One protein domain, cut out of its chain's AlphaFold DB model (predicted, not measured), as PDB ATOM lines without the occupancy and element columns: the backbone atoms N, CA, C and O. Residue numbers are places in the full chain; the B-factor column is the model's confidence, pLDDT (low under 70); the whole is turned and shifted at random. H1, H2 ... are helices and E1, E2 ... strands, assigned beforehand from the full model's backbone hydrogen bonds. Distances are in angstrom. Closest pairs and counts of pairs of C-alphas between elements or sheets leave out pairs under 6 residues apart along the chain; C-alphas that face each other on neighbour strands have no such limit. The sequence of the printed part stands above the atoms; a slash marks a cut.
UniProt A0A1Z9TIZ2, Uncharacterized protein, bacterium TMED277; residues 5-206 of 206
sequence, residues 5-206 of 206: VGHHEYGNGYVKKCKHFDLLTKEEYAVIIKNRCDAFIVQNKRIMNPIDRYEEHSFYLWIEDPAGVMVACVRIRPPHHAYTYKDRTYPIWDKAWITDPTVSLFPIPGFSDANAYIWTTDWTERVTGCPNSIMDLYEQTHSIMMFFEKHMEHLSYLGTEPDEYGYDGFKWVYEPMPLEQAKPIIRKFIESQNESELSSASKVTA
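AT A GLANCE: This is residues 5 to 206 of the 206 residues of an uncharacterized protein of bacterium TMED277 (UniProt A0A1Z9TIZ2). One twisted sheet of eight strands makes a wall through the body, with H1 crossing one face and H2 and H3 on the other, H2 near the E1 end and H3 over E8 and E7. The long last helix, H4, leaves this body as an arm, and residues 195 to 206 stick out free. The printed part has 202 residues, in the order E1 E2 H1 E3 E4 E5 H2 E6 H3 E7 E8 H4, of mixed class, helices and strands. The sheet runs E1 E2 E3 E4 E5 E6 E8 E7, mixed; the whole is compact, with a radius of gyration of the C-alphas of 17.1 A and spans of 53 by 38 by 38 A.

IN THESE COORDINATES: Find C-alpha 5 at (11.368, 33.403, -44.049), where E1, residues 5 to 9, begins. Then look for E2 at 15 to 20, E3 at 59 to 64, E4 at 70 to 77, 19.7 A long, E5 at 92 to 98, E6 at 133 to 137, E7 at 155 to 162, 21.1 A, and E8 at 168 to 174, 19.7 A. The helices are H1, residues 26 to 38, 18.1 A, H2, 121 to 128, H3, 139 to 148, and H4, 179 to 204, 37.8 A, ending at C-alpha 204, (8.408, 57.708, -35.783).

HOW THE PARTS SIT: Begin at E3, E4 and E5, a meander, each strand the antiparallel neighbour of the one before; N 61 and O 74 are 3.0 A apart, N 75 and O 94 3.0 A. E5 and E6 are parallel, with N 93 and O 134 at 2.8 A, and E5, H2, E6 form a strand-helix-strand unit with a right-handed crossover. E8 and E7 are a hairpin, with N 158 and O 171 at 2.8 A. H1 runs across the strands at a height over the sheet of 9.4 A; its closest C-alphas to E5 are Arg 36 and Trp 97, 6.3 A. On the opposite face H3 runs along the strands at 9.0 A; the C-alphas of His 142 and Phe 170 in E8 are its closest, 6.3 A. H2 and H4 are close but not clearly touching, the C-alphas of Thr 128 and Phe 189 6.3 A apart, at a steep tilt of 42 degrees, the same way. Every O i to N i+4 pair is within hydrogen-bond range in H1, against 3 of 4 in H2, 4 of 6 in H3 and 20 of 22 in H4.

THE WHOLE: The C-alphas of Gly 110 and Ala 206 are the two farthest apart, 58.7 A. The printed part has no cut. The links H1 to E3, E4 to E5 and E5 to H2 are long. Confidence is under 70 at residues 39 to 50, 108 to 112 and 197 to 206.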
ATOM      1  N   VAL A   5      10.195  34.272 -44.229       86.94
ATOM      2  CA  VAL A   5      11.368  33.403 -44.049       86.94
ATOM      3  C   VAL A   5      11.465  32.373 -45.174       86.94
ATOM      4  O   VAL A   5      12.563  31.986 -45.573       86.94
ATOM      5  N   GLY A   6      10.328  31.946 -45.726       88.38
ATOM      6  CA  GLY A   6      10.303  31.114 -46.922       88.38
ATOM      7  C   GLY A   6       9.071  30.231 -47.050       88.38
ATOM      8  O   GLY A   6       8.193  30.203 -46.185       88.38
ATOM      9  N   HIS A   7       9.057  29.480 -48.149       92.56
ATOM     10  CA  HIS A   7       8.097  28.423 -48.438       92.56
ATOM     11  C   HIS A   7       8.837  27.139 -48.840       92.56
ATOM     12  O   HIS A   7       9.961  27.194 -49.345       92.56
ATOM     13  N   HIS A   8       8.201  25.992 -48.635       94.12
ATOM     14  CA  HIS A   8       8.620  24.697 -49.157       94.12
ATOM     15  C   HIS A   8       7.380  23.893 -49.543       94.12
ATOM     16  O   HIS A   8       6.451  23.797 -48.747       94.12
ATOM     17  N   GLU A   9       7.368  23.325 -50.742       95.12
ATOM     18  CA  GLU A   9       6.291  22.465 -51.232       95.12
ATOM     19  C   GLU A   9       6.776  21.016 -51.241       95.12
ATOM     20  O   GLU A   9       7.815  20.697 -51.825       95.12
ATOM     21  N   TYR A  10       6.042  20.152 -50.550       92.69
ATOM     22  CA  TYR A  10       6.293  18.719 -50.530       92.69
ATOM     23  C   TYR A  10       5.714  18.078 -51.798       92.69
ATOM     24  O   TYR A  10       4.716  18.540 -52.345       92.69
ATOM     25  N   GLY A  11       6.288  16.958 -52.249       92.25
ATOM     26  CA  GLY A  11       5.838  16.276 -53.475       92.25
ATOM     27  C   GLY A  11       4.397  15.741 -53.439       92.25
ATOM     28  O   GLY A  11       3.850  15.385 -54.477       92.25
ATOM     29  N   ASN A  12       3.777  15.687 -52.259       92.25
ATOM     30  CA  ASN A  12       2.380  15.306 -52.028       92.25
ATOM     31  C   ASN A  12       1.425  16.516 -51.931       92.25
ATOM     32  O   ASN A  12       0.260  16.338 -51.583       92.25
ATOM     33  N   GLY A  13       1.904  17.730 -52.223       95.50
ATOM     34  CA  GLY A  13       1.102  18.955 -52.264       95.50
ATOM     35  C   GLY A  13       0.953  19.685 -50.927       95.50
ATOM     36  O   GLY A  13       0.354  20.757 -50.900       95.50
ATOM     37  N   TYR A  14       1.496  19.157 -49.826       96.69
ATOM     38  CA  TYR A  14       1.580  19.919 -48.577       96.69
ATOM     39  C   TYR A  14       2.541  21.100 -48.744       96.69
ATOM     40  O   TYR A  14       3.539  21.012 -49.464       96.69
ATOM     41  N   VAL A  15       2.294  22.193 -48.024       96.69
ATOM     42  CA  VAL A  15       3.134  23.396 -48.093       96.69
ATOM     43  C   VAL A  15       3.558  23.827 -46.700       96.69
ATOM     44  O   VAL A  15       2.731  24.029 -45.824       96.69
ATOM     45  N   LYS A  16       4.856  24.030 -46.491       95.88
ATOM     46  CA  LYS A  16       5.421  24.583 -45.258       95.88
ATOM     47  C   LYS A  16       5.804  26.042 -45.457       95.88
ATOM     48  O   LYS A  16       6.503  26.372 -46.416       95.88
ATOM     49  N   LYS A  17       5.370  26.921 -44.555       95.38
ATOM     50  CA  LYS A  17       5.604  28.372 -44.637       95.38
ATOM     51  C   LYS A  17       6.048  28.920 -43.296       95.38
ATOM     52  O   LYS A  17       5.589  28.451 -42.259       95.38
ATOM     53  N   CYS A  18       6.902  29.940 -43.326       95.50
ATOM     54  CA  CYS A  18       7.297  30.660 -42.124       95.50
ATOM     55  C   CYS A  18       7.235  32.171 -42.330       95.50
ATOM     56  O   CYS A  18       7.859  32.713 -43.250       95.50
ATOM     57  N   LYS A  19       6.496  32.852 -41.453       95.12
ATOM     58  CA  LYS A  19       6.340  34.311 -41.467       95.12
ATOM     59  C   LYS A  19       6.511  34.895 -40.070       95.12
ATOM     60  O   LYS A  19       6.111  34.285 -39.085       95.12
ATOM     61  N   HIS A  20       7.060  36.101 -40.002       95.62
ATOM     62  CA  HIS A  20       6.977  36.946 -38.814       95.62
ATOM     63  C   HIS A  20       5.528  37.404 -38.579       95.62
ATOM     64  O   HIS A  20       4.781  37.566 -39.549       95.62
ATOM     65  N   PHE A  21       5.165  37.667 -37.320       94.81
ATOM     66  CA  PHE A  21       3.849  38.177 -36.916       94.81
ATOM     67  C   PHE A  21       3.330  39.319 -37.803       94.81
ATOM     68  O   PHE A  21       2.223  39.240 -38.319       94.81
ATOM     69  N   ASP A  22       4.165  40.333 -38.056       93.06
ATOM     70  CA  ASP A  22       3.857  41.491 -38.917       93.06
ATOM     71  C   ASP A  22       3.326  41.162 -40.322       93.06
ATOM     72  O   ASP A  22       2.764  42.035 -40.982       93.06
ATOM     73  N   LEU A  23       3.577  39.951 -40.828       94.88
ATOM     74  CA  LEU A  23       3.129  39.517 -42.153       94.88
ATOM     75  C   LEU A  23       1.946  38.549 -42.110       94.88
ATOM     76  O   LEU A  23       1.508  38.095 -43.170       94.88
ATOM     77  N   LEU A  24       1.459  38.197 -40.920       94.25
ATOM     78  CA  LEU A  24       0.255  37.395 -40.788       94.25
ATOM     79  C   LEU A  24      -0.967  38.229 -41.158       94.25
ATOM     80  O   LEU A  24      -1.111  39.380 -40.738       94.25
ATOM     81  N   THR A  25      -1.888  37.629 -41.906       95.12
ATOM     82  CA  THR A  25      -3.228  38.211 -42.019       95.12
ATOM     83  C   THR A  25      -4.009  37.996 -40.721       95.12
ATOM     84  O   THR A  25      -3.670  37.146 -39.890       95.12
ATOM     85  N   LYS A  26      -5.099  38.752 -40.540       94.06
ATOM     86  CA  LYS A  26      -5.992  38.571 -39.385       94.06
ATOM     87  C   LYS A  26      -6.570  37.158 -39.349       94.06
ATOM     88  O   LYS A  26      -6.720  36.587 -38.274       94.06
ATOM     89  N   GLU A  27      -6.873  36.604 -40.516       95.12
ATOM     90  CA  GLU A  27      -7.436  35.271 -40.698       95.12
ATOM     91  C   GLU A  27      -6.406  34.191 -40.350       95.12
ATOM     92  O   GLU A  27      -6.725  33.278 -39.591       95.12
ATOM     93  N   GLU A  28      -5.161  34.328 -40.824       95.31
ATOM     94  CA  GLU A  28      -4.063  33.416 -40.473       95.31
ATOM     95  C   GLU A  28      -3.846  33.384 -38.954       95.31
ATOM     96  O   GLU A  28      -3.834  32.313 -38.342       95.31
ATOM     97  N   TYR A  29      -3.751  34.555 -38.317       94.25
ATOM     98  CA  TYR A  29      -3.570  34.633 -36.869       94.25
ATOM     99  C   TYR A  29      -4.785  34.096 -36.095       94.25
ATOM    100  O   TYR A  29      -4.621  33.373 -35.111       94.25
ATOM    101  N   ALA A  30      -6.008  34.368 -36.559       92.25
ATOM    102  CA  ALA A  30      -7.221  33.835 -35.942       92.25
ATOM    103  C   ALA A  30      -7.248  32.298 -35.953       92.25
ATOM    104  O   ALA A  30      -7.610  31.689 -34.945       92.25
ATOM    105  N   VAL A  31      -6.823  31.662 -37.050       92.88
ATOM    106  CA  VAL A  31      -6.712  30.197 -37.149       92.88
ATOM    107  C   VAL A  31      -5.677  29.652 -36.165       92.88
ATOM    108  O   VAL A  31      -5.957  28.672 -35.472       92.88
ATOM    109  N   ILE A  32      -4.512  30.298 -36.058       92.00
ATOM    110  CA  ILE A  32      -3.451  29.901 -35.120       92.00
ATOM    111  C   ILE A  32      -3.973  29.934 -33.680       92.00
ATOM    112  O   ILE A  32      -3.835  28.951 -32.952       92.00
ATOM    113  N   ILE A  33      -4.603  31.038 -33.271       88.56
ATOM    114  CA  ILE A  33      -5.107  31.202 -31.904       88.56
ATOM    115  C   ILE A  33      -6.274  30.258 -31.614       88.56
ATOM    116  O   ILE A  33      -6.312  29.653 -30.540       88.56
ATOM    117  N   LYS A  34      -7.196  30.080 -32.565       86.94
ATOM    118  CA  LYS A  34      -8.315  29.142 -32.419       86.94
ATOM    119  C   LYS A  34      -7.807  27.717 -32.203       86.94
ATOM    120  O   LYS A  34      -8.190  27.082 -31.229       86.94
ATOM    121  N   ASN A  35      -6.898  27.230 -33.049       86.19
ATOM    122  CA  ASN A  35      -6.384  25.866 -32.914       86.19
ATOM    123  C   ASN A  35      -5.511  25.679 -31.669       86.19
ATOM    124  O   ASN A  35      -5.573  24.619 -31.060       86.19
ATOM    125  N   ARG A  36      -4.769  26.700 -31.217       81.56
ATOM    126  CA  ARG A  36      -4.091  26.641 -29.909       81.56
ATOM    127  C   ARG A  36      -5.072  26.491 -28.746       81.56
ATOM    128  O   ARG A  36      -4.731  25.838 -27.767       81.56
ATOM    129  N   CYS A  37      -6.261  27.087 -28.842       76.38
ATOM    130  CA  CYS A  37      -7.321  26.890 -27.854       76.38
ATOM    131  C   CYS A  37      -7.968  25.497 -27.965       76.38
ATOM    132  O   CYS A  37      -8.292  24.906 -26.936       76.38
ATOM    133  N   ASP A  38      -8.159  24.992 -29.189       72.69
ATOM    134  CA  ASP A  38      -8.938  23.777 -29.472       72.69
ATOM    135  C   ASP A  38      -8.121  22.475 -29.350       72.69
ATOM    136  O   ASP A  38      -8.605  21.499 -28.777       72.69
ATOM    137  N   ALA A  39      -6.870  22.441 -29.827       61.00
ATOM    138  CA  ALA A  39      -5.976  21.268 -29.812       61.00
ATOM    139  C   ALA A  39      -5.429  20.926 -28.405       61.00
ATOM    140  O   ALA A  39      -4.433  20.225 -28.253       61.00
ATOM    141  N   PHE A  40      -6.082  21.452 -27.371       58.25
ATOM    142  CA  PHE A  40      -5.572  21.598 -26.017       58.25
ATOM    143  C   PHE A  40      -6.189  20.600 -25.013       58.25
ATOM    144  O   PHE A  40      -5.799  20.526 -23.852       58.25
ATOM    145  N   ILE A  41      -7.186  19.807 -25.408       44.91
ATOM    146  CA  ILE A  41      -7.901  18.954 -24.448       44.91
ATOM    147  C   ILE A  41      -7.126  17.654 -24.200       44.91
ATOM    148  O   ILE A  41      -7.362  16.628 -24.833       44.91
ATOM    149  N   VAL A  42      -6.239  17.686 -23.207       37.16
ATOM    150  CA  VAL A  42      -5.634  16.498 -22.597       37.16
ATOM    151  C   VAL A  42      -6.348  16.214 -21.281       37.16
ATOM    152  O   VAL A  42      -6.278  17.008 -20.345       37.16
ATOM    153  N   GLN A  43      -7.062  15.087 -21.198       32.88
ATOM    154  CA  GLN A  43      -7.673  14.591 -19.950       32.88
ATOM    155  C   GLN A  43      -8.515  15.632 -19.165       32.88
ATOM    156  O   GLN A  43      -8.443  15.689 -17.939       32.88
ATOM    157  N   ASN A  44      -9.320  16.467 -19.840       33.41
ATOM    158  CA  ASN A  44     -10.155  17.523 -19.226       33.41
ATOM    159  C   ASN A  44      -9.404  18.650 -18.482       33.41
ATOM    160  O   ASN A  44     -10.041  19.432 -17.773       33.41
ATOM    161  N   LYS A  45      -8.085  18.803 -18.646       38.38
ATOM    162  CA  LYS A  45      -7.338  19.923 -18.051       38.38
ATOM    163  C   LYS A  45      -7.027  20.970 -19.116       38.38
ATOM    164  O   LYS A  45      -6.214  20.754 -20.005       38.38
ATOM    165  N   ARG A  46      -7.704  22.118 -19.028       41.88
ATOM    166  CA  ARG A  46      -7.415  23.296 -19.852       41.88
ATOM    167  C   ARG A  46      -6.155  23.965 -19.309       41.88
ATOM    168  O   ARG A  46      -6.230  24.654 -18.298       41.88
ATOM    169  N   ILE A  47      -5.026  23.786 -19.975       49.22
ATOM    170  CA  ILE A  47      -3.850  24.635 -19.761       49.22
ATOM    171  C   ILE A  47      -3.967  25.736 -20.819       49.22
ATOM    172  O   ILE A  47      -4.225  25.492 -21.989       49.22
ATOM    173  N   MET A  48      -3.983  27.000 -20.427       48.81
ATOM    174  CA  MET A  48      -4.020  28.040 -21.453       48.81
ATOM    175  C   MET A  48      -2.641  28.043 -22.116       48.81
ATOM    176  O   MET A  48      -1.643  28.066 -21.411       48.81
ATOM    177  N   ASN A  49      -2.575  28.009 -23.447       61.22
ATOM    178  CA  ASN A  49      -1.417  28.505 -24.193       61.22
ATOM    179  C   ASN A  49      -1.738  29.968 -24.509       61.22
ATOM    180  O   ASN A  49      -2.296  30.246 -25.577       61.22
ATOM    181  N   PRO A  50      -1.551  30.904 -23.562       66.62
ATOM    182  CA  PRO A  50      -2.122  32.228 -23.711       66.62
ATOM    183  C   PRO A  50      -1.466  32.964 -24.865       66.62
ATOM    184  O   PRO A  50      -0.320  32.708 -25.222       66.62
ATOM    185  N   ILE A  51      -2.198  33.919 -25.422       78.81
ATOM    186  CA  ILE A  51      -1.579  35.052 -26.104       78.81
ATOM    187  C   ILE A  51      -0.685  35.724 -25.061       78.81
ATOM    188  O   ILE A  51      -1.163  36.102 -23.993       78.81
ATOM    189  N   ASP A  52       0.604  35.834 -25.350       85.75
ATOM    190  CA  ASP A  52       1.553  36.527 -24.485       85.75
ATOM    191  C   ASP A  52       2.160  37.721 -25.233       85.75
ATOM    192  O   ASP A  52       1.950  37.909 -26.434       85.75
ATOM    193  N   ARG A  53       2.936  38.539 -24.518       87.44
ATOM    194  CA  ARG A  53       3.612  39.712 -25.094       87.44
ATOM    195  C   ARG A  53       4.619  39.379 -26.199       87.44
ATOM    196  O   ARG A  53       5.154  40.281 -26.820       87.44
ATOM    197  N   TYR A  54       4.941  38.107 -26.404       90.81
ATOM    198  CA  TYR A  54       5.962  37.680 -27.346       90.81
ATOM    199  C   TYR A  54       5.379  37.245 -28.692       90.81
ATOM    200  O   TYR A  54       6.146  36.991 -29.621       90.81
ATOM    201  N   GLU A  55       4.050  37.165 -28.824       91.06
ATOM    202  CA  GLU A  55       3.390  36.852 -30.098       91.06
ATOM    203  C   GLU A  55       3.799  37.838 -31.203       91.06
ATOM    204  O   GLU A  55       4.079  37.400 -32.319       91.06
ATOM    205  N   GLU A  56       3.902  39.134 -30.882       91.75
ATOM    206  CA  GLU A  56       4.192  40.198 -31.856       91.75
ATOM    207  C   GLU A  56       5.625  40.185 -32.400       91.75
ATOM    208  O   GLU A  56       5.886  40.708 -33.480       91.75
ATOM    209  N   HIS A  57       6.539  39.520 -31.694       92.00
ATOM    210  CA  HIS A  57       7.949  39.414 -32.073       92.00
ATOM    211  C   HIS A  57       8.320  38.042 -32.645       92.00
ATOM    212  O   HIS A  57       9.487  37.756 -32.914       92.00
ATOM    213  N   SER A  58       7.348  37.135 -32.736       94.75
ATOM    214  CA  SER A  58       7.612  35.741 -33.067       94.75
ATOM    215  C   SER A  58       7.419  35.444 -34.547       94.75
ATOM    216  O   SER A  58       6.692  36.119 -35.281       94.75
ATOM    217  N   PHE A  59       8.059  34.361 -34.971       95.69
ATOM    218  CA  PHE A  59       7.824  33.739 -36.262       95.69
ATOM    219  C   PHE A  59       6.869  32.562 -36.090       95.69
ATOM    220  O   PHE A  59       6.878  31.879 -35.067       95.69
ATOM    221  N   TYR A  60       6.054  32.313 -37.102       95.31
ATOM    222  CA  TYR A  60       5.080  31.235 -37.129       95.31
ATOM    223  C   TYR A  60       5.430  30.352 -38.304       95.31
ATOM    224  O   TYR A  60       5.386  30.796 -39.451       95.31
ATOM    225  N   LEU A  61       5.811  29.119 -37.991       95.44
ATOM    226  CA  LEU A  61       6.090  28.076 -38.960       95.44
ATOM    227  C   LEU A  61       4.881  27.151 -38.994       95.44
ATOM    228  O   LEU A  61       4.494  26.608 -37.960       95.44
ATOM    229  N   TRP A  62       4.270  26.978 -40.157       95.69
ATOM    230  CA  TRP A  62       3.082  26.145 -40.300       95.69
ATOM    231  C   TRP A  62       3.130  25.269 -41.539       95.69
ATOM    232  O   TRP A  62       3.956  25.468 -42.433       95.69
ATOM    233  N   ILE A  63       2.225  24.295 -41.559       95.94
ATOM    234  CA  ILE A  63       1.956  23.423 -42.693       95.94
ATOM    235  C   ILE A  63       0.513  23.636 -43.142       95.94
ATOM    236  O   ILE A  63      -0.407  23.654 -42.322       95.94
ATOM    237  N   GLU A  64       0.344  23.799 -44.446       97.38
ATOM    238  CA  GLU A  64      -0.923  23.723 -45.156       97.38
ATOM    239  C   GLU A  64      -1.051  22.361 -45.840       97.38
ATOM    240  O   GLU A  64      -0.068  21.831 -46.369       97.38
ATOM    241  N   ASP A  65      -2.259  21.808 -45.820       96.69
ATOM    242  CA  ASP A  65      -2.620  20.633 -46.607       96.69
ATOM    243  C   ASP A  65      -2.767  20.983 -48.110       96.69
ATOM    244  O   ASP A  65      -2.725  22.163 -48.483       96.69
ATOM    245  N   PRO A  66      -2.967  19.994 -49.002       97.19
ATOM    246  CA  PRO A  66      -3.155  20.253 -50.433       97.19
ATOM    247  C   PRO A  66      -4.390  21.102 -50.776       97.19
ATOM    248  O   PRO A  66      -4.502  21.594 -51.899       97.19
ATOM    249  N   ALA A  67      -5.328  21.275 -49.840       96.50
ATOM    250  CA  ALA A  67      -6.484  22.154 -49.988       96.50
ATOM    251  C   ALA A  67      -6.198  23.599 -49.522       96.50
ATOM    252  O   ALA A  67      -7.070  24.461 -49.643       96.50
ATOM    253  N   GLY A  68      -4.989  23.884 -49.022       95.25
ATOM    254  CA  GLY A  68      -4.577  25.194 -48.518       95.25
ATOM    255  C   GLY A  68      -5.015  25.475 -47.079       95.25
ATOM    256  O   GLY A  68      -5.003  26.629 -46.648       95.25
ATOM    257  N   VAL A  69      -5.428  24.454 -46.325       95.69
ATOM    258  CA  VAL A  69      -5.858  24.591 -44.930       95.69
ATOM    259  C   VAL A  69      -4.660  24.432 -44.005       95.69
ATOM    260  O   VAL A  69      -3.926  23.455 -44.095       95.69
ATOM    261  N   MET A  70      -4.471  25.369 -43.073       96.00
ATOM    262  CA  MET A  70      -3.437  25.252 -42.043       96.00
ATOM    263  C   MET A  70      -3.778  24.111 -41.077       96.00
ATOM    264  O   MET A  70      -4.762  24.187 -40.340       96.00
ATOM    265  N   VAL A  71      -2.935  23.082 -41.056       93.38
ATOM    266  CA  VAL A  71      -3.159  21.840 -40.296       93.38
ATOM    267  C   VAL A  71      -2.154  21.608 -39.174       93.38
ATOM    268  O   VAL A  71      -2.326  20.714 -38.346       93.38
ATOM    269  N   ALA A  72      -1.099  22.410 -39.115       91.44
ATOM    270  CA  ALA A  72      -0.164  22.398 -38.004       91.44
ATOM    271  C   ALA A  72       0.604  23.713 -37.946       91.44
ATOM    272  O   ALA A  72       0.898  24.299 -38.987       91.44
ATOM    273  N   CYS A  73       0.966  24.171 -36.750       92.62
ATOM    274  CA  CYS A  73       1.755  25.385 -36.569       92.62
ATOM    275  C   CYS A  73       2.569  25.323 -35.278       92.62
ATOM    276  O   CYS A  73       2.131  24.742 -34.289       92.62
ATOM    277  N   VAL A  74       3.736  25.963 -35.284       91.06
ATOM    278  CA  VAL A  74       4.597  26.196 -34.124       91.06
ATOM    279  C   VAL A  74       5.075  27.644 -34.117       91.06
ATOM    280  O   VAL A  74       5.257  28.263 -35.171       91.06
ATOM    281  N   ARG A  75       5.273  28.195 -32.919       93.12
ATOM    282  CA  ARG A  75       5.879  29.512 -32.737       93.12
ATOM    283  C   ARG A  75       7.381  29.360 -32.553       93.12
ATOM    284  O   ARG A  75       7.829  28.522 -31.780       93.12
ATOM    285  N   ILE A  76       8.144  30.205 -33.236       94.12
ATOM    286  CA  ILE A  76       9.583  30.364 -33.048       94.12
ATOM    287  C   ILE A  76       9.808  31.739 -32.420       94.12
ATOM    288  O   ILE A  76       9.740  32.778 -33.085       94.12
ATOM    289  N   ARG A  77      10.070  31.725 -31.116       93.69
ATOM    290  CA  ARG A  77      10.481  32.875 -30.313       93.69
ATOM    291  C   ARG A  77      11.940  33.204 -30.640       93.69
ATOM    292  O   ARG A  77      12.795  32.334 -30.457       93.69
ATOM    293  N   PRO A  78      12.277  34.419 -31.093       93.88
ATOM    294  CA  PRO A  78      13.656  34.741 -31.430       93.88
ATOM    295  C   PRO A  78      14.535  34.929 -30.171       93.88
ATOM    296  O   PRO A  78      14.026  35.320 -29.117       93.88
ATOM    297  N   PRO A  79      15.866  34.728 -30.271       94.50
ATOM    298  CA  PRO A  79      16.797  34.756 -29.137       94.50
ATOM    299  C   PRO A  79      16.767  36.002 -28.242       94.50
ATOM    300  O   PRO A  79      16.963  35.881 -27.042       94.50
ATOM    301  N   HIS A  80      16.521  37.194 -28.793       92.38
ATOM    302  CA  HIS A  80      16.497  38.453 -28.027       92.38
ATOM    303  C   HIS A  80      15.249  38.594 -27.135       92.38
ATOM    304  O   HIS A  80      15.245  39.398 -26.206       92.38
ATOM    305  N   HIS A  81      14.219  37.777 -27.373       92.31
ATOM    306  CA  HIS A  81      13.023  37.672 -26.533       92.31
ATOM    307  C   HIS A  81      12.907  36.314 -25.820       92.31
ATOM    308  O   HIS A  81      11.948  36.073 -25.077       92.31
ATOM    309  N   ALA A  82      13.849  35.403 -26.065       91.12
ATOM    310  CA  ALA A  82      13.933  34.102 -25.419       91.12
ATOM    311  C   ALA A  82      14.573  34.217 -24.028       91.12
ATOM    312  O   ALA A  82      15.313  35.157 -23.740       91.12
ATOM    313  N   TYR A  83      14.288  33.252 -23.153       89.25
ATOM    314  CA  TYR A  83      15.011  33.135 -21.888       89.25
ATOM    315  C   TYR A  83      16.386  32.492 -22.114       89.25
ATOM    316  O   TYR A  83      16.584  31.718 -23.051       89.25
ATOM    317  N   THR A  84      17.329  32.783 -21.219       91.88
ATOM    318  CA  THR A  84      18.589  32.039 -21.147       91.88
ATOM    319  C   THR A  84      18.397  30.794 -20.292       91.88
ATOM    320  O   THR A  84      17.880  30.883 -19.181       91.88
ATOM    321  N   TYR A  85      18.838  29.637 -20.786       90.62
ATOM    322  CA  TYR A  85      18.732  28.369 -20.071       90.62
ATOM    323  C   TYR A  85      20.036  27.593 -20.102       90.62
ATOM    324  O   TYR A  85      20.510  27.237 -21.179       90.62
ATOM    325  N   LYS A  86      20.621  27.318 -18.929       90.75
ATOM    326  CA  LYS A  86      21.906  26.603 -18.809       90.75
ATOM    327  C   LYS A  86      22.944  27.130 -19.817       90.75
ATOM    328  O   LYS A  86      23.426  26.379 -20.663       90.75
ATOM    329  N   ASP A  87      23.182  28.441 -19.780       89.94
ATOM    330  CA  ASP A  87      24.098  29.192 -20.658       89.94
ATOM    331  C   ASP A  87      23.735  29.243 -22.157       89.94
ATOM    332  O   ASP A  87      24.552  29.664 -22.983       89.94
ATOM    333  N   ARG A  88      22.506  28.862 -22.527       92.81
ATOM    334  CA  ARG A  88      21.994  28.916 -23.904       92.81
ATOM    335  C   ARG A  88      20.997  30.049 -24.066       92.81
ATOM    336  O   ARG A  88      20.004  30.100 -23.349       92.81
ATOM    337  N   THR A  89      21.220  30.898 -25.060       94.50
ATOM    338  CA  THR A  89      20.245  31.898 -25.514       94.50
ATOM    339  C   THR A  89      19.865  31.541 -26.942       94.50
ATOM    340  O   THR A  89      20.434  32.056 -27.897       94.50
ATOM    341  N   TYR A  90      18.971  30.574 -27.099       95.44
ATOM    342  CA  TYR A  90      18.569  30.047 -28.402       95.44
ATOM    343  C   TYR A  90      17.141  30.449 -28.745       95.44
ATOM    344  O   TYR A  90      16.381  30.812 -27.846       95.44
ATOM    345  N   PRO A  91      16.758  30.407 -30.033       94.75
ATOM    346  CA  PRO A  91      15.348  30.482 -30.373       94.75
ATOM    347  C   PRO A  91      14.585  29.352 -29.675       94.75
ATOM    348  O   PRO A  91      15.074  28.221 -29.594       94.75
ATOM    349  N   ILE A  92      13.385  29.667 -29.194       93.12
ATOM    350  CA  ILE A  92      12.512  28.699 -28.526       93.12
ATOM    351  C   ILE A  92      11.371  28.339 -29.467       93.12
ATOM    352  O   ILE A  92      10.682  29.215 -29.987       93.12
ATOM    353  N   TRP A  93      11.184  27.044 -29.671       91.56
ATOM    354  CA  TRP A  93      10.034  26.471 -30.345       91.56
ATOM    355  C   TRP A  93       8.996  26.108 -29.287       91.56
ATOM    356  O   TRP A  93       9.242  25.245 -28.444       91.56
ATOM    357  N   ASP A  94       7.848  26.773 -29.321       87.69
ATOM    358  CA  ASP A  94       6.771  26.563 -28.357       87.69
ATOM    359  C   ASP A  94       5.382  26.685 -29.011       87.69
ATOM    360  O   ASP A  94       5.231  26.984 -30.202       87.69
ATOM    361  N   LYS A  95       4.341  26.387 -28.224       85.19
ATOM    362  CA  LYS A  95       2.924  26.521 -28.617       85.19
ATOM    363  C   LYS A  95       2.569  25.823 -29.935       85.19
ATOM    364  O   LYS A  95       1.771  26.340 -30.729       85.19
ATOM    365  N   ALA A  96       3.178  24.659 -30.154       85.81
ATOM    366  CA  ALA A  96       2.891  23.815 -31.299       85.81
ATOM    367  C   ALA A  96       1.487  23.205 -31.197       85.81
ATOM    368  O   ALA A  96       1.033  22.844 -30.112       85.81
ATOM    369  N   TRP A  97       0.825  23.049 -32.338       86.69
ATOM    370  CA  TRP A  97      -0.388  22.252 -32.483       86.69
ATOM    371  C   TRP A  97      -0.390  21.552 -33.841       86.69
ATOM    372  O   TRP A  97       0.202  22.042 -34.805       86.69
ATOM    373  N   ILE A  98      -1.054  20.398 -33.900       86.38
ATOM    374  CA  ILE A  98      -1.209  19.568 -35.098       86.38
ATOM    375  C   ILE A  98      -2.640  19.026 -35.087       86.38
ATOM    376  O   ILE A  98      -3.067  18.453 -34.085       86.38
ATOM    377  N   THR A  99      -3.383  19.230 -36.173       86.62
ATOM    378  CA  THR A  99      -4.757  18.726 -36.343       86.62
ATOM    379  C   THR A  99      -4.870  17.644 -37.412       86.62
ATOM    380  O   THR A  99      -5.795  16.837 -37.349       86.62
ATOM    381  N   ASP A 100      -3.936  17.587 -38.364       87.88
ATOM    382  CA  ASP A 100      -3.865  16.521 -39.366       87.88
ATOM    383  C   ASP A 100      -3.005  15.353 -38.848       87.88
ATOM    384  O   ASP A 100      -1.815  15.546 -38.586       87.88
ATOM    385  N   PRO A 101      -3.565  14.134 -38.712       83.38
ATOM    386  CA  PRO A 101      -2.839  12.967 -38.206       83.38
ATOM    387  C   PRO A 101      -1.736  12.467 -39.150       83.38
ATOM    388  O   PRO A 101      -0.924  11.635 -38.749       83.38
ATOM    389  N   THR A 102      -1.704  12.937 -40.398       86.75
ATOM    390  CA  THR A 102      -0.649  12.629 -41.369       86.75
ATOM    391  C   THR A 102       0.517  13.614 -41.302       86.75
ATOM    392  O   THR A 102       1.515  13.428 -41.992       86.75
ATOM    393  N   VAL A 103       0.438  14.649 -40.463       86.31
ATOM    394  CA  VAL A 103       1.548  15.563 -40.184       86.31
ATOM    395  C   VAL A 103       2.197  15.166 -38.864       86.31
ATOM    396  O   VAL A 103       1.521  14.897 -37.875       86.31
ATOM    397  N   SER A 104       3.527  15.158 -38.831       82.88
ATOM    398  CA  SER A 104       4.285  14.871 -37.611       82.88
ATOM    399  C   SER A 104       5.072  16.094 -37.150       82.88
ATOM    400  O   SER A 104       5.431  16.981 -37.932       82.88
ATOM    401  N   LEU A 105       5.368  16.146 -35.851       79.50
ATOM    402  CA  LEU A 105       6.261  17.162 -35.314       79.50
ATOM    403  C   LEU A 105       7.700  16.921 -35.787       79.50
ATOM    404  O   LEU A 105       8.327  17.874 -36.223       79.50
ATOM    405  N   PHE A 106       8.187  15.675 -35.791       78.38
ATOM    406  CA  PHE A 106       9.585  15.336 -36.096       78.38
ATOM    407  C   PHE A 106       9.710  14.264 -37.196       78.38
ATOM    408  O   PHE A 106       8.874  13.355 -37.250       78.38
ATOM    409  N   PRO A 107      10.760  14.320 -38.039       77.19
ATOM    410  CA  PRO A 107      11.029  13.326 -39.077       77.19
ATOM    411  C   PRO A 107      11.687  12.065 -38.506       77.19
ATOM    412  O   PRO A 107      12.911  11.980 -38.431       77.19
ATOM    413  N   ILE A 108      10.887  11.071 -38.106       69.56
ATOM    414  CA  ILE A 108      11.408   9.803 -37.569       69.56
ATOM    415  C   ILE A 108      11.551   8.766 -38.681       69.56
ATOM    416  O   ILE A 108      10.545   8.385 -39.290       69.56
ATOM    417  N   PRO A 109      12.746   8.193 -38.877       65.69
ATOM    418  CA  PRO A 109      12.889   7.000 -39.696       65.69
ATOM    419  C   PRO A 109      12.030   5.844 -39.149       65.69
ATOM    420  O   PRO A 109      12.258   5.360 -38.043       65.69
ATOM    421  N   GLY A 110      11.042   5.394 -39.928       62.34
ATOM    422  CA  GLY A 110      10.263   4.177 -39.648       62.34
ATOM    423  C   GLY A 110       9.156   4.292 -38.596       62.34
ATOM    424  O   GLY A 110       8.587   3.270 -38.227       62.34
ATOM    425  N   PHE A 111       8.841   5.497 -38.111       57.94
ATOM    426  CA  PHE A 111       7.845   5.688 -37.044       57.94
ATOM    427  C   PHE A 111       6.670   6.597 -37.454       57.94
ATOM    428  O   PHE A 111       5.717   6.754 -36.697       57.94
ATOM    429  N   SER A 112       6.683   7.146 -38.674       62.25
ATOM    430  CA  SER A 112       5.498   7.758 -39.282       62.25
ATOM    431  C   SER A 112       5.590   7.766 -40.808       62.25
ATOM    432  O   SER A 112       6.561   8.297 -41.345       62.25
ATOM    433  N   ASP A 113       4.543   7.303 -41.496       71.38
ATOM    434  CA  ASP A 113       4.288   7.605 -42.918       71.38
ATOM    435  C   ASP A 113       3.732   9.037 -43.055       71.38
ATOM    436  O   ASP A 113       2.688   9.276 -43.663       71.38
ATOM    437  N   ALA A 114       4.377   9.996 -42.387       83.56
ATOM    438  CA  ALA A 114       3.898  11.365 -42.345       83.56
ATOM    439  C   ALA A 114       4.145  12.057 -43.687       83.56
ATOM    440  O   ALA A 114       5.219  11.967 -44.284       83.56
ATOM    441  N   ASN A 115       3.141  12.806 -44.120       88.56
ATOM    442  CA  ASN A 115       3.152  13.602 -45.331       88.56
ATOM    443  C   ASN A 115       4.071  14.822 -45.225       88.56
ATOM    444  O   ASN A 115       4.605  15.275 -46.236       88.56
ATOM    445  N   ALA A 116       4.238  15.364 -44.018       89.62
ATOM    446  CA  ALA A 116       5.045  16.547 -43.763       89.62
ATOM    447  C   ALA A 116       5.485  16.621 -42.292       89.62
ATOM    448  O   ALA A 116       4.859  16.029 -41.406       89.62
ATOM    449  N   TYR A 117       6.546  17.394 -42.032       87.06
ATOM    450  CA  TYR A 117       7.131  17.561 -40.698       87.06
ATOM    451  C   TYR A 117       7.221  19.033 -40.297       87.06
ATOM    452  O   TYR A 117       7.773  19.855 -41.042       87.06
ATOM    453  N   ILE A 118       6.701  19.388 -39.117       85.44
ATOM    454  CA  ILE A 118       6.764  20.770 -38.609       85.44
ATOM    455  C   ILE A 118       8.186  21.151 -38.234       85.44
ATOM    456  O   ILE A 118       8.688  22.187 -38.669       85.44
ATOM    457  N   TRP A 119       8.862  20.320 -37.460       80.25
ATOM    458  CA  TRP A 119      10.225  20.582 -37.057       80.25
ATOM    459  C   TRP A 119      11.172  20.113 -38.157       80.25
ATOM    460  O   TRP A 119      11.298  18.926 -38.446       80.25
ATOM    461  N   THR A 120      11.810  21.079 -38.818       80.81
ATOM    462  CA  THR A 120      13.000  20.840 -39.637       80.81
ATOM    463  C   THR A 120      13.996  21.953 -39.339       80.81
ATOM    464  O   THR A 120      13.643  23.130 -39.224       80.81
ATOM    465  N   THR A 121      15.240  21.552 -39.126       72.62
ATOM    466  CA  THR A 121      16.264  22.347 -38.434       72.62
ATOM    467  C   THR A 121      16.740  23.537 -39.252       72.62
ATOM    468  O   THR A 121      17.192  24.541 -38.705       72.62
ATOM    469  N   ASP A 122      16.565  23.450 -40.568       87.19
ATOM    470  CA  ASP A 122      16.878  24.502 -41.518       87.19
ATOM    471  C   ASP A 122      16.044  25.773 -41.284       87.19
ATOM    472  O   ASP A 122      16.525  26.872 -41.542       87.19
ATOM    473  N   TRP A 123      14.821  25.681 -40.747       91.00
ATOM    474  CA  TRP A 123      13.997  26.880 -40.516       91.00
ATOM    475  C   TRP A 123      14.500  27.730 -39.360       91.00
ATOM    476  O   TRP A 123      14.434  28.954 -39.449       91.00
ATOM    477  N   THR A 124      15.048  27.117 -38.309       90.25
ATOM    478  CA  THR A 124      15.696  27.860 -37.221       90.25
ATOM    479  C   THR A 124      16.869  28.675 -37.755       90.25
ATOM    480  O   THR A 124      17.013  29.857 -37.431       90.25
ATOM    481  N   GLU A 125      17.663  28.063 -38.634       92.88
ATOM    482  CA  GLU A 125      18.798  28.712 -39.280       92.88
ATOM    483  C   GLU A 125      18.347  29.825 -40.231       92.88
ATOM    484  O   GLU A 125      18.917  30.911 -40.210       92.88
ATOM    485  N   ARG A 126      17.264  29.636 -40.993       92.12
ATOM    486  CA  ARG A 126      16.692  30.715 -41.821       92.12
ATOM    487  C   ARG A 126      16.202  31.905 -40.990       92.12
ATOM    488  O   ARG A 126      16.277  33.037 -41.463       92.12
ATOM    489  N   VAL A 127      15.693  31.664 -39.779       90.88
ATOM    490  CA  VAL A 127      15.227  32.728 -38.873       90.88
ATOM    491  C   VAL A 127      16.403  33.438 -38.205       90.88
ATOM    492  O   VAL A 127      16.432  34.664 -38.185       90.88
ATOM    493  N   THR A 128      17.360  32.691 -37.646       91.06
ATOM    494  CA  THR A 128      18.368  33.231 -36.710       91.06
ATOM    495  C   THR A 128      19.815  33.170 -37.198       91.06
ATOM    496  O   THR A 128      20.708  33.702 -36.543       91.06
ATOM    497  N   GLY A 129      20.071  32.512 -38.327       91.81
ATOM    498  CA  GLY A 129      21.412  32.166 -38.804       91.81
ATOM    499  C   GLY A 129      22.068  31.010 -38.043       91.81
ATOM    500  O   GLY A 129      23.198  30.654 -38.357       91.81
ATOM    501  N   CYS A 130      21.395  30.433 -37.042       93.00
ATOM    502  CA  CYS A 130      21.902  29.335 -36.225       93.00
ATOM    503  C   CYS A 130      20.897  28.169 -36.217       93.00
ATOM    504  O   CYS A 130      19.703  28.410 -36.040       93.00
ATOM    505  N   PRO A 131      21.338  26.910 -36.375       94.12
ATOM    506  CA  PRO A 131      20.438  25.755 -36.339       94.12
ATOM    507  C   PRO A 131      20.014  25.350 -34.916       94.12
ATOM    508  O   PRO A 131      19.069  24.574 -34.757       94.12
ATOM    509  N   ASN A 132      20.698  25.850 -33.880       95.12
ATOM    510  CA  ASN A 132      20.427  25.459 -32.499       95.12
ATOM    511  C   ASN A 132      19.096  26.030 -32.007       95.12
ATOM    512  O   ASN A 132      18.770  27.188 -32.267       95.12
ATOM    513  N   SER A 133      18.339  25.232 -31.258       94.44
ATOM    514  CA  SER A 133      17.043  25.641 -30.704       94.44
ATOM    515  C   SER A 133      16.738  24.946 -29.384       94.44
ATOM    516  O   SER A 133      17.238  23.854 -29.112       94.44
ATOM    517  N   ILE A 134      15.898  25.590 -28.578       93.94
ATOM    518  CA  ILE A 134      15.244  24.981 -27.418       93.94
ATOM    519  C   ILE A 134      13.794  24.678 -27.794       93.94
ATOM    520  O   ILE A 134      13.175  25.423 -28.549       93.94
ATOM    521  N   MET A 135      13.251  23.589 -27.266       89.88
ATOM    522  CA  MET A 135      11.847  23.221 -27.383       89.88
ATOM    523  C   MET A 135      11.229  23.164 -25.992       89.88
ATOM    524  O   MET A 135      11.724  22.431 -25.131       89.88
ATOM    525  N   ASP A 136      10.148  23.918 -25.800       86.50
ATOM    526  CA  ASP A 136       9.323  23.858 -24.594       86.50
ATOM    527  C   ASP A 136       8.107  22.974 -24.856       86.50
ATOM    528  O   ASP A 136       7.273  23.262 -25.719       86.50
ATOM    529  N   LEU A 137       8.031  21.873 -24.114       82.19
ATOM    530  CA  LEU A 137       7.061  20.809 -24.334       82.19
ATOM    531  C   LEU A 137       6.316  20.472 -23.045       82.19
ATOM    532  O   LEU A 137       6.867  20.577 -21.954       82.19
ATOM    533  N   TYR A 138       5.084  19.989 -23.183       80.56
ATOM    534  CA  TYR A 138       4.337  19.375 -22.084       80.56
ATOM    535  C   TYR A 138       4.507  17.848 -22.086       80.56
ATOM    536  O   TYR A 138       5.019  17.263 -23.045       80.56
ATOM    537  N   GLU A 139       4.052  17.200 -21.013       79.31
ATOM    538  CA  GLU A 139       4.288  15.783 -20.685       79.31
ATOM    539  C   GLU A 139       4.060  14.801 -21.848       79.31
ATOM    540  O   GLU A 139       4.866  13.895 -22.082       79.31
ATOM    541  N   GLN A 140       2.981  14.990 -22.612       74.25
ATOM    542  CA  GLN A 140       2.659  14.109 -23.734       74.25
ATOM    543  C   GLN A 140       3.738  14.147 -24.810       74.25
ATOM    544  O   GLN A 140       4.231  13.101 -25.222       74.25
ATOM    545  N   THR A 141       4.145  15.343 -25.233       75.38
ATOM    546  CA  THR A 141       5.190  15.492 -26.247       75.38
ATOM    547  C   THR A 141       6.552  15.108 -25.673       75.38
ATOM    548  O   THR A 141       7.330  14.457 -26.365       75.38
ATOM    549  N   HIS A 142       6.821  15.408 -24.397       83.81
ATOM    550  CA  HIS A 142       8.032  14.960 -23.703       83.81
ATOM    551  C   HIS A 142       8.205  13.436 -23.740       83.81
ATOM    552  O   HIS A 142       9.302  12.950 -24.018       83.81
ATOM    553  N   SER A 143       7.128  12.680 -23.519       79.94
ATOM    554  CA  SER A 143       7.171  11.216 -23.555       79.94
ATOM    555  C   SER A 143       7.615  10.690 -24.922       79.94
ATOM    556  O   SER A 143       8.398   9.745 -25.000       79.94
ATOM    557  N   ILE A 144       7.175  11.342 -26.003       77.75
ATOM    558  CA  ILE A 144       7.609  10.995 -27.360       77.75
ATOM    559  C   ILE A 144       9.070  11.436 -27.580       77.75
ATOM    560  O   ILE A 144       9.841  10.703 -28.191       77.75
ATOM    561  N   MET A 145       9.512  12.562 -27.005       79.19
ATOM    562  CA  MET A 145      10.919  13.018 -27.043       79.19
ATOM    563  C   MET A 145      11.920  12.051 -26.445       79.19
ATOM    564  O   MET A 145      12.988  11.869 -27.020       79.19
ATOM    565  N   MET A 146      11.562  11.353 -25.373       83.50
ATOM    566  CA  MET A 146      12.425  10.298 -24.834       83.50
ATOM    567  C   MET A 146      12.633   9.133 -25.813       83.50
ATOM    568  O   MET A 146      13.648   8.435 -25.756       83.50
ATOM    569  N   PHE A 147      11.676   8.899 -26.714       80.00
ATOM    570  CA  PHE A 147      11.860   7.974 -27.828       80.00
ATOM    571  C   PHE A 147      12.711   8.615 -28.936       80.00
ATOM    572  O   PHE A 147      13.669   7.996 -29.398       80.00
ATOM    573  N   PHE A 148      12.411   9.865 -29.310       77.62
ATOM    574  CA  PHE A 148      13.104  10.606 -30.373       77.62
ATOM    575  C   PHE A 148      14.607  10.794 -30.121       77.62
ATOM    576  O   PHE A 148      15.394  10.658 -31.055       77.62
ATOM    577  N   GLU A 149      15.015  11.068 -28.880       85.31
ATOM    578  CA  GLU A 149      16.413  11.314 -28.490       85.31
ATOM    579  C   GLU A 149      17.357  10.185 -28.924       85.31
ATOM    580  O   GLU A 149      18.498  10.424 -29.302       85.31
ATOM    581  N   LYS A 150      16.866   8.940 -28.954       83.62
ATOM    582  CA  LYS A 150      17.657   7.766 -29.359       83.62
ATOM    583  C   LYS A 150      17.941   7.706 -30.859       83.62
ATOM    584  O   LYS A 150      18.814   6.951 -31.283       83.62
ATOM    585  N   HIS A 151      17.174   8.443 -31.654       81.12
ATOM    586  CA  HIS A 151      17.202   8.403 -33.114       81.12
ATOM    587  C   HIS A 151      17.648   9.724 -33.738       81.12
ATOM    588  O   HIS A 151      17.899   9.774 -34.939       81.12
ATOM    589  N   MET A 152      17.751  10.780 -32.935       80.31
ATOM    590  CA  MET A 152      18.115  12.108 -33.385       80.31
ATOM    591  C   MET A 152      19.418  12.546 -32.737       80.31
ATOM    592  O   MET A 152      19.464  12.877 -31.553       80.31
ATOM    593  N   GLU A 153      20.476  12.581 -33.543       84.56
ATOM    594  CA  GLU A 153      21.745  13.156 -33.119       84.56
ATOM    595  C   GLU A 153      21.532  14.614 -32.688       84.56
ATOM    596  O   GLU A 153      20.718  15.333 -33.269       84.56
ATOM    597  N   HIS A 154      22.252  15.043 -31.653       91.00
ATOM    598  CA  HIS A 154      22.217  16.405 -31.107       91.00
ATOM    599  C   HIS A 154      20.940  16.835 -30.380       91.00
ATOM    600  O   HIS A 154      20.890  17.962 -29.881       91.00
ATOM    601  N   LEU A 155      19.929  15.972 -30.287       90.50
ATOM    602  CA  LEU A 155      18.796  16.197 -29.405       90.50
ATOM    603  C   LEU A 155      19.156  15.735 -27.993       90.50
ATOM    604  O   LEU A 155      19.664  14.633 -27.819       90.50
ATOM    605  N   SER A 156      18.903  16.568 -26.986       92.81
ATOM    606  CA  SER A 156      19.103  16.173 -25.593       92.81
ATOM    607  C   SER A 156      18.098  16.812 -24.650       92.81
ATOM    608  O   SER A 156      17.615  17.931 -24.868       92.81
ATOM    609  N   TYR A 157      17.779  16.084 -23.585       94.06
ATOM    610  CA  TYR A 157      16.927  16.598 -22.526       94.06
ATOM    611  C   TYR A 157      17.695  17.536 -21.588       94.06
ATOM    612  O   TYR A 157      18.736  17.169 -21.041       94.06
ATOM    613  N   LEU A 158      17.169  18.743 -21.358       92.25
ATOM    614  CA  LEU A 158      17.793  19.703 -20.452       92.25
ATOM    615  C   LEU A 158      17.193  19.695 -19.044       92.25
ATOM    616  O   LEU A 158      17.944  19.930 -18.100       92.25
ATOM    617  N   GLY A 159      15.899  19.436 -18.860       91.94
ATOM    618  CA  GLY A 159      15.290  19.386 -17.524       91.94
ATOM    619  C   GLY A 159      13.805  19.742 -17.486       91.94
ATOM    620  O   GLY A 159      13.234  20.167 -18.491       91.94
ATOM    621  N   THR A 160      13.201  19.553 -16.308       92.19
ATOM    622  CA  THR A 160      11.811  19.926 -16.012       92.19
ATOM    623  C   THR A 160      11.813  21.158 -15.126       92.19
ATOM    624  O   THR A 160      12.459  21.147 -14.078       92.19
ATOM    625  N   GLU A 161      11.057  22.180 -15.507       88.06
ATOM    626  CA  GLU A 161      10.773  23.331 -14.654       88.06
ATOM    627  C   GLU A 161       9.306  23.729 -14.805       88.06
ATOM    628  O   GLU A 161       8.808  23.742 -15.933       88.06
ATOM    629  N   PRO A 162       8.608  24.066 -13.706       85.12
ATOM    630  CA  PRO A 162       7.277  24.636 -13.806       85.12
ATOM    631  C   PRO A 162       7.294  25.902 -14.665       85.12
ATOM    632  O   PRO A 162       8.155  26.769 -14.492       85.12
ATOM    633  N   ASP A 163       6.347  26.010 -15.588       76.56
ATOM    634  CA  ASP A 163       6.120  27.228 -16.348       76.56
ATOM    635  C   ASP A 163       5.501  28.329 -15.466       76.56
ATOM    636  O   ASP A 163       5.201  28.144 -14.283       76.56
ATOM    637  N   GLU A 164       5.294  29.511 -16.046       74.25
ATOM    638  CA  GLU A 164       4.689  30.651 -15.343       74.25
ATOM    639  C   GLU A 164       3.239  30.399 -14.877       74.25
ATOM    640  O   GLU A 164       2.708  31.164 -14.070       74.25
ATOM    641  N   TYR A 165       2.610  29.316 -15.345       74.00
ATOM    642  CA  TYR A 165       1.265  28.875 -14.976       74.00
ATOM    643  C   TYR A 165       1.279  27.708 -13.973       74.00
ATOM    644  O   TYR A 165       0.211  27.277 -13.529       74.00
ATOM    645  N   GLY A 166       2.462  27.226 -13.581       78.00
ATOM    646  CA  GLY A 166       2.655  26.149 -12.613       78.00
ATOM    647  C   GLY A 166       2.561  24.733 -13.190       78.00
ATOM    648  O   GLY A 166       2.429  23.792 -12.409       78.00
ATOM    649  N   TYR A 167       2.615  24.561 -14.514       79.25
ATOM    650  CA  TYR A 167       2.643  23.243 -15.158       79.25
ATOM    651  C   TYR A 167       4.068  22.801 -15.459       79.25
ATOM    652  O   TYR A 167       4.912  23.620 -15.804       79.25
ATOM    653  N   ASP A 168       4.327  21.497 -15.385       84.56
ATOM    654  CA  ASP A 168       5.640  20.941 -15.705       84.56
ATOM    655  C   ASP A 168       5.995  21.182 -17.183       84.56
ATOM    656  O   ASP A 168       5.428  20.572 -18.095       84.56
ATOM    657  N   GLY A 169       6.950  22.087 -17.405       85.62
ATOM    658  CA  GLY A 169       7.548  22.375 -18.699       85.62
ATOM    659  C   GLY A 169       8.817  21.553 -18.897       85.62
ATOM    660  O   GLY A 169       9.775  21.648 -18.129       85.62
ATOM    661  N   PHE A 170       8.838  20.748 -19.952       88.94
ATOM    662  CA  PHE A 170       9.957  19.882 -20.307       88.94
ATOM    663  C   PHE A 170      10.808  20.556 -21.377       88.94
ATOM    664  O   PHE A 170      10.357  20.763 -22.507       88.94
ATOM    665  N   LYS A 171      12.055  20.872 -21.022       91.56
ATOM    666  CA  LYS A 171      12.983  21.617 -21.874       91.56
ATOM    667  C   LYS A 171      13.898  20.665 -22.617       91.56
ATOM    668  O   LYS A 171      14.677  19.929 -22.009       91.56
ATOM    669  N   TRP A 172      13.826  20.713 -23.936       92.31
ATOM    670  CA  TRP A 172      14.687  19.953 -24.834       92.31
ATOM    671  C   TRP A 172      15.554  20.898 -25.641       92.31
ATOM    672  O   TRP A 172      15.151  22.025 -25.922       92.31
ATOM    673  N   VAL A 173      16.735  20.444 -26.034       93.81
ATOM    674  CA  VAL A 173      17.617  21.225 -26.896       93.81
ATOM    675  C   VAL A 173      18.063  20.405 -28.081       93.81
ATOM    676  O   VAL A 173      18.380  19.226 -27.947       93.81
ATOM    677  N   TYR A 174      18.096  21.055 -29.233       92.81
ATOM    678  CA  TYR A 174      18.736  20.540 -30.425       92.81
ATOM    679  C   TYR A 174      19.975  21.386 -30.732       92.81
ATOM    680  O   TYR A 174      19.850  22.584 -31.002       92.81
ATOM    681  N   GLU A 175      21.164  20.778 -30.654       94.12
ATOM    682  CA  GLU A 175      22.467  21.468 -30.734       94.12
ATOM    683  C   GLU A 175      23.429  20.820 -31.750       94.12
ATOM    684  O   GLU A 175      24.466  20.277 -31.362       94.12
ATOM    685  N   PRO A 176      23.124  20.849 -33.059       93.38
ATOM    686  CA  PRO A 176      24.025  20.316 -34.085       93.38
ATOM    687  C   PRO A 176      25.305  21.145 -34.225       93.38
ATOM    688  O   PRO A 176      26.318  20.658 -34.722       93.38
ATOM    689  N   MET A 177      25.277  22.404 -33.780       94.94
ATOM    690  CA  MET A 177      26.443  23.271 -33.706       94.94
ATOM    691  C   MET A 177      26.912  23.390 -32.248       94.94
ATOM    692  O   MET A 177      26.102  23.723 -31.381       94.94
ATOM    693  N   PRO A 178      28.212  23.206 -31.947       94.81
ATOM    694  CA  PRO A 178      28.734  23.408 -30.599       94.81
ATOM    695  C   PRO A 178      28.432  24.811 -30.056       94.81
ATOM    696  O   PRO A 178      28.543  25.803 -30.780       94.81
ATOM    697  N   LEU A 179      28.127  24.906 -28.758       93.06
ATOM    698  CA  LEU A 179      27.733  26.154 -28.091       93.06
ATOM    699  C   LEU A 179      28.696  27.323 -28.364       93.06
ATOM    700  O   LEU A 179      28.251  28.430 -28.660       93.06
ATOM    701  N   GLU A 180      30.007  27.078 -28.326       94.19
ATOM    702  CA  GLU A 180      31.033  28.106 -28.559       94.19
ATOM    703  C   GLU A 180      31.021  28.671 -29.988       94.19
ATOM    704  O   GLU A 180      31.379  29.828 -30.198       94.19
ATOM    705  N   GLN A 181      30.557  27.891 -30.969       96.00
ATOM    706  CA  GLN A 181      30.373  28.351 -32.348       96.00
ATOM    707  C   GLN A 181      29.020  29.052 -32.533       96.00
ATOM    708  O   GLN A 181      28.931  30.044 -33.253       96.00
ATOM    709  N   ALA A 182      27.979  28.587 -31.836       95.31
ATOM    710  CA  ALA A 182      26.639  29.167 -31.902       95.31
ATOM    711  C   ALA A 182      26.555  30.551 -31.230       95.31
ATOM    712  O   ALA A 182      25.934  31.469 -31.770       95.31
ATOM    713  N   LYS A 183      27.212  30.734 -30.074       94.38
ATOM    714  CA  LYS A 183      27.231  31.989 -29.293       94.38
ATOM    715  C   LYS A 183      27.502  33.247 -30.134       94.38
ATOM    716  O   LYS A 183      26.694  34.175 -30.062       94.38
ATOM    717  N   PRO A 184      28.583  33.337 -30.936       95.94
ATOM    718  CA  PRO A 184      28.853  34.533 -31.734       95.94
ATOM    719  C   PRO A 184      27.817  34.778 -32.840       95.94
ATOM    720  O   PRO A 184      27.558  35.936 -33.163       95.94
ATOM    721  N   ILE A 185      27.208  33.731 -33.411       95.75
ATOM    722  CA  ILE A 185      26.162  33.865 -34.440       95.75
ATOM    723  C   ILE A 185      24.896  34.459 -33.822       95.75
ATOM    724  O   ILE A 185      24.390  35.478 -34.289       95.75
ATOM    725  N   ILE A 186      24.442  33.869 -32.717       94.88
ATOM    726  CA  ILE A 186      23.289  34.348 -31.951       94.88
ATOM    727  C   ILE A 186      23.511  35.780 -31.464       94.88
ATOM    728  O   ILE A 186      22.611  36.611 -31.557       94.88
ATOM    729  N   ARG A 187      24.709  36.099 -30.965       94.19
ATOM    730  CA  ARG A 187      25.034  37.454 -30.514       94.19
ATOM    731  C   ARG A 187      24.874  38.476 -31.641       94.19
ATOM    732  O   ARG A 187      24.181  39.470 -31.446       94.19
ATOM    733  N   LYS A 188      25.452  38.208 -32.817       94.75
ATOM    734  CA  LYS A 188      25.306  39.077 -33.999       94.75
ATOM    735  C   LYS A 188      23.846  39.228 -34.417       94.75
ATOM    736  O   LYS A 188      23.424  40.317 -34.799       94.75
ATOM    737  N   PHE A 189      23.072  38.146 -34.332       93.25
ATOM    738  CA  PHE A 189      21.638  38.200 -34.575       93.25
ATOM    739  C   PHE A 189      20.955  39.176 -33.609       93.25
ATOM    740  O   PHE A 189      20.295  40.098 -34.074       93.25
ATOM    741  N   ILE A 190      21.156  39.028 -32.297       92.88
ATOM    742  CA  ILE A 190      20.563  39.903 -31.270       92.88
ATOM    743  C   ILE A 190      20.956  41.371 -31.497       92.88
ATOM    744  O   ILE A 190      20.089  42.242 -31.501       92.88
ATOM    745  N   GLU A 191      22.238  41.642 -31.750       92.62
ATOM    746  CA  GLU A 191      22.744  42.994 -32.034       92.62
ATOM    747  C   GLU A 191      22.020  43.626 -33.241       92.62
ATOM    748  O   GLU A 191      21.559  44.765 -33.155       92.62
ATOM    749  N   SER A 192      21.798  42.859 -34.316       89.81
ATOM    750  CA  SER A 192      21.079  43.343 -35.506       89.81
ATOM    751  C   SER A 192      19.605  43.695 -35.263       89.81
ATOM    752  O   SER A 192      19.032  44.499 -36.002       89.81
ATOM    753  N   GLN A 193      18.969  43.086 -34.254       87.31
ATOM    754  CA  GLN A 193      17.570  43.369 -33.918       87.31
ATOM    755  C   GLN A 193      17.452  44.697 -33.177       87.31
ATOM    756  O   GLN A 193      16.656  45.546 -33.571       87.31
ATOM    757  N   ASN A 194      18.338  44.929 -32.209       79.81
ATOM    758  CA  ASN A 194      18.384  46.180 -31.455       79.81
ATOM    759  C   ASN A 194      18.642  47.392 -32.369       79.81
ATOM    760  O   ASN A 194      18.020  48.442 -32.209       79.81
ATOM    761  N   GLU A 195      19.523  47.258 -33.366       78.19
ATOM    762  CA  GLU A 195      19.776  48.319 -34.353       78.19
ATOM    763  C   GLU A 195      18.542  48.623 -35.217       78.19
ATOM    764  O   GLU A 195      18.237  49.788 -35.498       78.19
ATOM    765  N   SER A 196      17.803  47.585 -35.621       71.56
ATOM    766  CA  SER A 196      16.567  47.734 -36.394       71.56
ATOM    767  C   SER A 196      15.475  48.441 -35.584       71.56
ATOM    768  O   SER A 196      14.802  49.332 -36.109       71.56
ATOM    769  N   GLU A 197      15.316  48.085 -34.308       68.94
ATOM    770  CA  GLU A 197      14.359  48.724 -33.400       68.94
ATOM    771  C   GLU A 197      14.692  50.202 -33.181       68.94
ATOM    772  O   GLU A 197      13.829  51.061 -33.383       68.94
ATOM    773  N   LEU A 198      15.958  50.525 -32.894       65.75
ATOM    774  CA  LEU A 198      16.427  51.908 -32.742       65.75
ATOM    775  C   LEU A 198      16.197  52.741 -34.014       65.75
ATOM    776  O   LEU A 198      15.755  53.892 -33.939       65.75
ATOM    777  N   SER A 199      16.441  52.161 -35.196       63.06
ATOM    778  CA  SER A 199      16.186  52.830 -36.477       63.06
ATOM    779  C   SER A 199      14.694  53.094 -36.708       63.06
ATOM    780  O   SER A 199      14.323  54.155 -37.212       63.06
ATOM    781  N   SER A 200      13.831  52.150 -36.323       61.59
ATOM    782  CA  SER A 200      12.380  52.290 -36.461       61.59
ATOM    783  C   SER A 200      11.799  53.333 -35.501       61.59
ATOM    784  O   SER A 200      11.025  54.181 -35.941       61.59
ATOM    785  N   ALA A 201      12.245  53.358 -34.242       59.66
ATOM    786  CA  ALA A 201      11.821  54.342 -33.248       59.66
ATOM    787  C   ALA A 201      12.211  55.771 -33.659       59.66
ATOM    788  O   ALA A 201      11.393  56.685 -33.581       59.66
ATOM    789  N   SER A 202      13.424  55.947 -34.198       56.69
ATOM    790  CA  SER A 202      13.926  57.252 -34.655       56.69
ATOM    791  C   SER A 202      13.139  57.833 -35.840       56.69
ATOM    792  O   SER A 202      13.108  59.047 -36.019       56.69
ATOM    793  N   LYS A 203      12.502  56.980 -36.657       52.72
ATOM    794  CA  LYS A 203      11.676  57.398 -37.806       52.72
ATOM    795  C   LYS A 203      10.247  57.784 -37.432       52.72
ATOM    796  O   LYS A 203       9.588  58.434 -38.230       52.72
ATOM    797  N   VAL A 204       9.758  57.366 -36.266       53.56
ATOM    798  CA  VAL A 204       8.408  57.708 -35.783       53.56
ATOM    799  C   VAL A 204       8.406  59.061 -35.060       53.56
ATOM    800  O   VAL A 204       7.367  59.703 -34.942       53.56
ATOM    801  N   THR A 205       9.573  59.517 -34.598       49.91
ATOM    802  CA  THR A 205       9.755  60.786 -33.877       49.91
ATOM    803  C   THR A 205      10.197  61.968 -34.753       49.91
ATOM    804  O   THR A 205      10.450  63.040 -34.205       49.91
ATOM    805  N   ALA A 206      10.328  61.783 -36.070       43.66
ATOM    806  CA  ALA A 206      10.725  62.811 -37.042       43.66
ATOM    807  C   ALA A 206       9.569  63.129 -37.997       43.66
ATOM    808  O   ALA A 206       9.406  64.324 -38.329       43.66
TER     809      ALA A 206